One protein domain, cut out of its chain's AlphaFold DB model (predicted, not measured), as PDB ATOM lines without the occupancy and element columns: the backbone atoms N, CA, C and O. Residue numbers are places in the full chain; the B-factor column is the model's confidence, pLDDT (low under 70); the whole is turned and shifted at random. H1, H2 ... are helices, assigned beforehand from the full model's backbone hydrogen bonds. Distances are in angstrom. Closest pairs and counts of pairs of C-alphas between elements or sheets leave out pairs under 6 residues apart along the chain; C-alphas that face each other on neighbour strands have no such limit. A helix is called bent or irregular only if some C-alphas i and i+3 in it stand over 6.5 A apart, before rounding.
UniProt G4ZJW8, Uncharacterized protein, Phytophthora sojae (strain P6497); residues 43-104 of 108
ATOM      1  N   GLN A  43     316.992 329.800 202.828       87.44
ATOM      2  CA  GLN A  43     318.263 329.980 202.130       87.44
ATOM      3  C   GLN A  43     318.205 331.158 201.149       87.44
ATOM      4  O   GLN A  43     319.178 331.905 201.037       87.44
ATOM      5  N   GLY A  44     317.058 331.365 200.493       88.12
ATOM      6  CA  GLY A  44     316.791 332.556 199.694       88.12
ATOM      7  C   GLY A  44     316.915 333.832 200.525       88.12
ATOM      8  O   GLY A  44     317.607 334.753 200.101       88.12
ATOM      9  N   LEU A  45     316.332 333.866 201.730       87.88
ATOM     10  CA  LEU A  45     316.479 335.009 202.638       87.88
ATOM     11  C   LEU A  45     317.934 335.264 203.026       87.88
ATOM     12  O   LEU A  45     318.380 336.405 202.957       87.88
ATOM     13  N   LYS A  46     318.707 334.224 203.354       85.19
ATOM     14  CA  LYS A  46     320.134 334.385 203.672       85.19
ATOM     15  C   LYS A  46     320.914 335.014 202.511       85.19
ATOM     16  O   LYS A  46     321.688 335.939 202.731       85.19
ATOM     17  N   LYS A  47     320.686 334.549 201.276       88.12
ATOM     18  CA  LYS A  47     321.310 335.123 200.069       88.12
ATOM     19  C   LYS A  47     320.856 336.563 199.822       88.12
ATOM     20  O   LYS A  47     321.670 337.413 199.477       88.12
ATOM     21  N   HIS A  48     319.569 336.837 200.018       88.69
ATOM     22  CA  HIS A  48     319.004 338.174 199.885       88.69
ATOM     23  C   HIS A  48     319.641 339.157 200.875       88.69
ATOM     24  O   HIS A  48     320.093 340.217 200.452       88.69
ATOM     25  N   LEU A  49     319.735 338.779 202.154       85.50
ATOM     26  CA  LEU A  49     320.392 339.580 203.185       85.50
ATOM     27  C   LEU A  49     321.869 339.791 202.864       85.50
ATOM     28  O   LEU A  49     322.320 340.920 202.917       85.50
ATOM     29  N   ALA A  50     322.599 338.759 202.433       83.06
ATOM     30  CA  ALA A  50     324.000 338.914 202.038       83.06
ATOM     31  C   ALA A  50     324.194 339.871 200.841       83.06
ATOM     32  O   ALA A  50     325.199 340.571 200.775       83.06
ATOM     33  N   LYS A  51     323.240 339.919 199.898       84.56
ATOM     34  CA  LYS A  51     323.293 340.835 198.745       84.56
ATOM     35  C   LYS A  51     322.901 342.268 199.116       84.56
ATOM     36  O   LYS A  51     323.517 343.202 198.613       84.56
ATOM     37  N   LYS A  52     321.843 342.440 199.918       81.81
ATOM     38  CA  LYS A  52     321.303 343.755 200.302       81.81
ATOM     39  C   LYS A  52     322.103 344.410 201.424       81.81
ATOM     40  O   LYS A  52     322.357 345.601 201.354       81.81
ATOM     41  N   LEU A  53     322.511 343.626 202.414       74.75
ATOM     42  CA  LEU A  53     323.368 344.031 203.520       74.75
ATOM     43  C   LEU A  53     324.773 343.495 203.248       74.75
ATOM     44  O   LEU A  53     325.229 342.534 203.877       74.75
ATOM     45  N   LYS A  54     325.461 344.091 202.270       72.00
ATOM     46  CA  LYS A  54     326.903 343.871 202.167       72.00
ATOM     47  C   LYS A  54     327.504 344.382 203.475       72.00
ATOM     48  O   LYS A  54     327.278 345.531 203.840       72.00
ATOM     49  N   CYS A  55     328.212 343.523 204.210       70.56
ATOM     50  CA  CYS A  55     329.043 344.030 205.293       70.56
ATOM     51  C   CYS A  55     330.066 344.968 204.661       70.56
ATOM     52  O   CYS A  55     330.762 344.556 203.732       70.56
ATOM     53  N   ASP A  56     330.132 346.198 205.154       81.50
ATOM     54  CA  ASP A  56     331.178 347.134 204.774       81.50
ATOM     55  C   ASP A  56     332.556 346.479 204.997       81.50
ATOM     56  O   ASP A  56     332.802 345.842 206.029       81.50
ATOM     57  N   LEU A  57     333.425 346.573 203.987       82.69
ATOM     58  CA  LEU A  57     334.748 345.956 204.002       82.69
ATOM     59  C   LEU A  57     335.596 346.514 205.148       82.69
ATOM     60  O   LEU A  57     336.288 345.733 205.805       82.69
ATOM     61  N   ALA A  58     335.471 347.810 205.458       83.62
ATOM     62  CA  ALA A  58     336.159 348.413 206.595       83.62
ATOM     63  C   ALA A  58     335.661 347.803 207.915       83.62
ATOM     64  O   ALA A  58     336.455 347.339 208.731       83.62
ATOM     65  N   SER A  59     334.347 347.652 208.075       82.56
ATOM     66  CA  SER A  59     333.738 346.964 209.220       82.56
ATOM     67  C   SER A  59     334.124 345.475 209.339       82.56
ATOM     68  O   SER A  59     334.161 344.907 210.438       82.56
ATOM     69  N   VAL A  60     334.389 344.778 208.228       86.69
ATOM     70  CA  VAL A  60     334.925 343.400 208.247       86.69
ATOM     71  C   VAL A  60     336.387 343.398 208.692       86.69
ATOM     72  O   VAL A  60     336.743 342.606 209.568       86.69
ATOM     73  N   ALA A  61     337.207 344.291 208.138       90.81
ATOM     74  CA  ALA A  61     338.612 344.441 208.498       90.81
ATOM     75  C   ALA A  61     338.782 344.821 209.977       90.81
ATOM     76  O   ALA A  61     339.569 344.189 210.677       90.81
ATOM     77  N   ALA A  62     337.967 345.747 210.489       91.75
ATOM     78  CA  ALA A  62     337.950 346.141 211.896       91.75
ATOM     79  C   ALA A  62     337.649 344.951 212.822       91.75
ATOM     80  O   ALA A  62     338.363 344.711 213.794       91.75
ATOM     81  N   ARG A  63     336.651 344.120 212.482       90.94
ATOM     82  CA  ARG A  63     336.358 342.886 213.238       90.94
ATOM     83  C   ARG A  63     337.498 341.871 213.167       90.94
ATOM     84  O   ARG A  63     337.743 341.164 214.143       90.94
ATOM     85  N   ALA A  64     338.182 341.765 212.029       94.25
ATOM     86  CA  ALA A  64     339.343 340.892 211.891       94.25
ATOM     87  C   ALA A  64     340.531 341.388 212.735       94.25
ATOM     88  O   ALA A  64     341.154 340.586 213.434       94.25
ATOM     89  N   ALA A  65     340.794 342.696 212.737       95.38
ATOM     90  CA  ALA A  65     341.810 343.331 213.570       95.38
ATOM     91  C   ALA A  65     341.515 343.136 215.065       95.38
ATOM     92  O   ALA A  65     342.374 342.630 215.786       95.38
ATOM     93  N   ALA A  66     340.276 343.387 215.502       94.12
ATOM     94  CA  ALA A  66     339.843 343.167 216.882       94.12
ATOM     95  C   ALA A  66     340.009 341.701 217.324       94.12
ATOM     96  O   ALA A  66     340.488 341.424 218.423       94.12
ATOM     97  N   ARG A  67     339.688 340.730 216.453       96.19
ATOM     98  CA  ARG A  67     339.957 339.304 216.727       96.19
ATOM     99  C   ARG A  67     341.449 339.021 216.865       96.19
ATOM    100  O   ARG A  67     341.842 338.283 217.764       96.19
ATOM    101  N   LYS A  68     342.284 339.593 215.990       97.06
ATOM    102  CA  LYS A  68     343.743 339.418 216.034       97.06
ATOM    103  C   LYS A  68     344.319 339.978 217.333       97.06
ATOM    104  O   LYS A  68     345.142 339.319 217.962       97.06
ATOM    105  N   GLU A  69     343.862 341.148 217.759       93.44
ATOM    106  CA  GLU A  69     344.255 341.768 219.022       93.44
ATOM    107  C   GLU A  69     343.796 340.953 220.237       93.44
ATOM    108  O   GLU A  69     344.616 340.616 221.093       93.44
ATOM    109  N   SER A  70     342.527 340.536 220.267       93.00
ATOM    110  CA  SER A  70     341.990 339.649 221.305       93.00
ATOM    111  C   SER A  70     342.803 338.356 221.418       93.00
ATOM    112  O   SER A  70     343.173 337.949 222.519       93.00
ATOM    113  N   ASN A  71     343.149 337.734 220.287       94.81
ATOM    114  CA  ASN A  71     343.973 336.526 220.265       94.81
ATOM    115  C   ASN A  71     345.389 336.784 220.793       94.81
ATOM    116  O   ASN A  71     345.902 335.981 221.569       94.81
ATOM    117  N   ARG A  72     346.018 337.912 220.430       95.00
ATOM    118  CA  ARG A  72     347.331 338.297 220.978       95.00
ATOM    119  C   ARG A  72     347.270 338.494 222.490       95.00
ATOM    120  O   ARG A  72     348.165 338.033 223.194       95.00
ATOM    121  N   ARG A  73     346.222 339.149 222.998       90.56
ATOM    122  CA  ARG A  73     346.018 339.353 224.438       90.56
ATOM    123  C   ARG A  73     345.835 338.022 225.164       90.56
ATOM    124  O   ARG A  73     346.505 337.789 226.166       90.56
ATOM    125  N   ALA A  74     345.007 337.129 224.622       88.38
ATOM    126  CA  ALA A  74     344.807 335.787 225.161       88.38
ATOM    127  C   ALA A  74     346.106 334.962 225.162       88.38
ATOM    128  O   ALA A  74     346.425 334.321 226.161       88.38
ATOM    129  N   ALA A  75     346.902 335.036 224.088       92.00
ATOM    130  CA  ALA A  75     348.195 334.361 224.005       92.00
ATOM    131  C   ALA A  75     349.188 334.891 225.049       92.00
ATOM    132  O   ALA A  75     349.779 334.102 225.787       92.00
ATOM    133  N   LYS A  76     349.332 336.218 225.179       90.62
ATOM    134  CA  LYS A  76     350.177 336.835 226.219       90.62
ATOM    135  C   LYS A  76     349.770 336.365 227.616       90.62
ATOM    136  O   LYS A  76     350.625 335.975 228.404       90.62
ATOM    137  N   HIS A  77     348.470 336.355 227.896       87.50
ATOM    138  CA  HIS A  77     347.915 335.903 229.166       87.50
ATOM    139  C   HIS A  77     348.214 334.418 229.437       87.50
ATOM    140  O   HIS A  77     348.660 334.063 230.527       87.50
ATOM    141  N   TYR A  78     348.057 333.560 228.424       89.12
ATOM    142  CA  TYR A  78     348.392 332.139 228.500       89.12
ATOM    143  C   TYR A  78     349.869 331.901 228.842       89.12
ATOM    144  O   TYR A  78     350.170 331.155 229.777       89.12
ATOM    145  N   TYR A  79     350.793 332.549 228.124       92.50
ATOM    146  CA  TYR A  79     352.229 332.379 228.363       92.50
ATOM    147  C   TYR A  79     352.683 333.006 229.685       92.50
ATOM    148  O   TYR A  79     353.508 332.412 230.376       92.50
ATOM    149  N   ALA A  80     352.115 334.148 230.086       88.81
ATOM    150  CA  ALA A  80     352.389 334.762 231.385       88.81
ATOM    151  C   ALA A  80     351.978 333.844 232.545       88.81
ATOM    152  O   ALA A  80     352.768 333.635 233.465       88.81
ATOM    153  N   ARG A  81     350.785 333.234 232.472       92.12
ATOM    154  CA  ARG A  81     350.335 332.221 233.438       92.12
ATOM    155  C   ARG A  81     351.301 331.038 233.492       92.12
ATOM    156  O   ARG A  81     351.724 330.654 234.577       92.12
ATOM    157  N   LYS A  82     351.676 330.489 232.325       91.44
ATOM    158  CA  LYS A  82     352.587 329.334 232.234       91.44
ATOM    159  C   LYS A  82     353.958 329.647 232.844       91.44
ATOM    160  O   LYS A  82     354.475 328.827 233.591       91.44
ATOM    161  N   LYS A  83     354.515 330.837 232.583       93.12
ATOM    162  CA  LYS A  83     355.801 331.286 233.149       93.12
ATOM    163  C   LYS A  83     355.761 331.413 234.675       93.12
ATOM    164  O   LYS A  83     356.757 331.138 235.325       93.12
ATOM    165  N   LYS A  84     354.619 331.814 235.238       88.44
ATOM    166  CA  LYS A  84     354.415 331.925 236.690       88.44
ATOM    167  C   LYS A  84     354.054 330.596 237.369       88.44
ATOM    168  O   LYS A  84     353.863 330.588 238.577       88.44
ATOM    169  N   GLY A  85     353.898 329.501 236.616       90.19
ATOM    170  CA  GLY A  85     353.544 328.188 237.168       90.19
ATOM    171  C   GLY A  85     352.147 328.107 237.795       90.19
ATOM    172  O   GLY A  85     351.854 327.155 238.507       90.19
ATOM    173  N   VAL A  86     351.270 329.086 237.545       87.81
ATOM    174  CA  VAL A  86     349.958 329.145 238.206       87.81
ATOM    175  C   VAL A  86     348.994 328.126 237.572       87.81
ATOM    176  O   VAL A  86     348.803 328.148 236.343       87.81
ATOM    177  N   PRO A  87     348.336 327.263 238.375       89.75
ATOM    178  CA  PRO A  87     347.278 326.375 237.898       89.75
ATOM    179  C   PRO A  87     346.161 327.142 237.180       89.75
ATOM    180  O   PRO A  87     345.867 328.292 237.502       89.75
ATOM    181  N   LEU A  88     345.531 326.522 236.175       83.31
ATOM    182  CA  LEU A  88     344.514 327.199 235.358       83.31
ATOM    183  C   LEU A  88     343.328 327.685 236.196       83.31
ATOM    184  O   LEU A  88     342.904 328.822 236.020       83.31
ATOM    185  N   GLU A  89     342.859 326.852 237.122       84.56
ATOM    186  CA  GLU A  89     341.713 327.141 237.991       84.56
ATOM    187  C   GLU A  89     341.968 328.353 238.890       84.56
ATOM    188  O   GLU A  89     341.179 329.295 238.901       84.56
ATOM    189  N   ALA A  90     343.124 328.397 239.561       84.56
ATOM    190  CA  ALA A  90     343.523 329.540 240.384       84.56
ATOM    191  C   ALA A  90     343.617 330.833 239.555       84.56
ATOM    192  O   ALA A  90     343.236 331.911 240.005       84.56
ATOM    193  N   TRP A  91     344.085 330.726 238.310       82.44
ATOM    194  CA  TRP A  91     344.164 331.856 237.394       82.44
ATOM    195  C   TRP A  91     342.790 332.339 236.909       82.44
ATOM    196  O   TRP A  91     342.579 333.542 236.766       82.44
ATOM    197  N   GLN A  92     341.848 331.427 236.661       82.75
ATOM    198  CA  GLN A  92     340.472 331.770 236.290       82.75
ATOM    199  C   GLN A  92     339.696 332.371 237.470       82.75
ATOM    200  O   GLN A  92     338.947 333.324 237.268       82.75
ATOM    201  N   ALA A  93     339.936 331.896 238.695       82.69
ATOM    202  CA  ALA A  93     339.333 332.442 239.910       82.69
ATOM    203  C   ALA A  93     339.709 333.916 240.159       82.69
ATOM    204  O   ALA A  93     338.893 334.676 240.674       82.69
ATOM    205  N   MET A  94     340.909 334.344 239.746       80.88
ATOM    206  CA  MET A  94     341.346 335.747 239.845       80.88
ATOM    207  C   MET A  94     340.630 336.685 238.860       80.88
ATOM    208  O   MET A  94     340.574 337.891 239.096       80.88
ATOM    209  N   PHE A  95     340.074 336.158 237.765       77.44
ATOM    210  CA  PHE A  95     339.396 336.942 236.728       77.44
ATOM    211  C   PHE A  95     338.039 336.313 236.375       77.44
ATOM    212  O   PHE A  95     337.880 335.781 235.270       77.44
ATOM    213  N   PRO A  96     337.057 336.357 237.295       73.62
ATOM    214  CA  PRO A  96     335.753 335.750 237.073       73.62
ATOM    215  C   PRO A  96     335.075 336.375 235.854       73.62
ATOM    216  O   PRO A  96     335.051 337.597 235.675       73.62
ATOM    217  N   THR A  97     334.516 335.532 234.989       79.06
ATOM    218  CA  THR A  97     333.805 336.017 233.808       79.06
ATOM    219  C   THR A  97     332.488 336.673 234.214       79.06
ATOM    220  O   THR A  97     331.951 336.433 235.294       79.06
ATOM    221  N   THR A  98     331.886 337.456 233.320       72.75
ATOM    222  CA  THR A  98     330.531 338.001 233.526       72.75
ATOM    223  C   THR A  98     329.496 336.920 233.828       72.75
ATOM    224  O   THR A  98     328.541 337.174 234.561       72.75
ATOM    225  N   ARG A  99     329.693 335.700 233.310       69.69
ATOM    226  CA  ARG A  99     328.834 334.553 233.608       69.69
ATOM    227  C   ARG A  99     329.031 334.051 235.037       69.69
ATOM    228  O   ARG A  99     328.046 333.705 235.683       69.69
ATOM    229  N   ASP A 100     330.266 334.057 235.528       72.94
ATOM    230  CA  ASP A 100     330.587 333.686 236.908       72.94
ATOM    231  C   ASP A 100     330.038 334.736 237.879       72.94
ATOM    232  O   ASP A 100     329.334 334.386 238.821       72.94
ATOM    233  N   ILE A 101     330.225 336.027 237.581       73.50
ATOM    234  CA  ILE A 101     329.663 337.143 238.362       73.50
ATOM    235  C   ILE A 101     328.131 337.051 238.435       73.50
ATOM    236  O   ILE A 101     327.552 337.202 239.510       73.50
ATOM    237  N   ALA A 102     327.458 336.775 237.313       74.44
ATOM    238  CA  ALA A 102     326.006 336.595 237.288       74.44
ATOM    239  C   ALA A 102     325.554 335.391 238.130       74.44
ATOM    240  O   ALA A 102     324.548 335.471 238.830       74.44
ATOM    241  N   ARG A 103     326.317 334.291 238.107       77.25
ATOM    242  CA  ARG A 103     326.044 333.090 238.905       77.25
ATOM    243  C   ARG A 103     326.236 333.329 240.400       77.25
ATOM    244  O   ARG A 103     325.459 332.804 241.186       77.25
ATOM    245  N   PHE A 104     327.246 334.109 240.785       73.12
ATOM    246  CA  PHE A 104     327.455 334.527 242.172       73.12
ATOM    247  C   PHE A 104     326.325 335.434 242.663       73.12
ATOM    248  O   PHE A 104     325.833 335.242 243.768       73.12
TER     249      PHE A 104
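AT A GLANCE: This is residues 43 to 104 of the 108 residues of an uncharacterized protein of Phytophthora sojae (strain P6497) (UniProt G4ZJW8). The model is an open bracket built on one long straight helix, H2, with a short helix, H1, set off from its beginning, and with two short helices, H3 and H4, on the stretch that turns back from its far end. There is no packed core: the four helices do not gather into a bundle, the space between H1 and H4 is empty, and only H3 comes near the shaft of H2, close to its last turns. The printed part has 62 residues, with four named helices in the order H1, H2, H3, H4, no named strand, and the class all helix. It is extended, with a radius of gyration of the C-alphas of 18.8 A, and elongated, with spans of 51 by 28 by 17 A; H2 runs along the longest of these.

IN THESE COORDINATES: The printed part opens with H1, residues 43 to 52, whose first C-alpha, that of Gln 43, is at (318.263, 329.980, 202.130). H1 measures 14.2 A from first to last C-alpha. After a tight link of four residues, 53 to 56, comes H2, residues 57 to 83, the longest helix with 27 residues. Its C-alphas run from Leu 57 at (334.748, 345.956, 204.002) to Lys 83 at (355.801, 331.286, 233.149), a length of 38.8 A. A second tight link, residues 84 to 87, leads to H3, residues 88 to 93, which is 8.7 A long. A third tight link, residues 94 to 97, leads to H4, residues 98 to 104, which is 9.8 A long and ends with C-alpha 104 at (327.455, 334.527, 242.172). No helix is bent.

HOW THE PARTS SIT: H1 touches no helix. It is apart from H2, the helix that follows it, and it is apart from H3 and from H4 as well. Residues 43 to 76 stand free, of which 43 to 52 belong to H1 and 57 to 76 belong to H2. H2 touches no helix either, but H2 and H3 are near each other. These two are close but not clearly touching, with 2 pairs of C-alphas within 8 A. Their closest C-alphas are those of Arg 81 and Trp 91, 7.3 A apart, while their centres are 20.3 A apart. The lines of H2 and H3 stand about perpendicular at 72 degrees, only just past a steep tilt. Residues 82 to 87 stand free. H4 is apart from H3, the helix before it, and it is also apart from H2. Residues 97 to 103 stand free, of which 98 to 103 belong to H4. In H1, H2, H3 and H4 every O i to N i+4 pair of the backbone is within hydrogen-bond range.

THE WHOLE: The two C-alphas farthest apart are those of Gly 44 and Lys 84, 52.8 A from each other. The first and last printed C-alphas, those of Gln 43 and Phe 104, are 41.3 A apart. The printed part runs from residue 43 to residue 104 without a cut, within a full chain of 108 residues. The three links are tight, and no link is long. The mean pLDDT of the printed part is 85.5. One printed residue, Arg 99, is under 70. Among the helices, H2 has a mean pLDDT of 91, H1 of 86, H3 of 83 and H4 of 73.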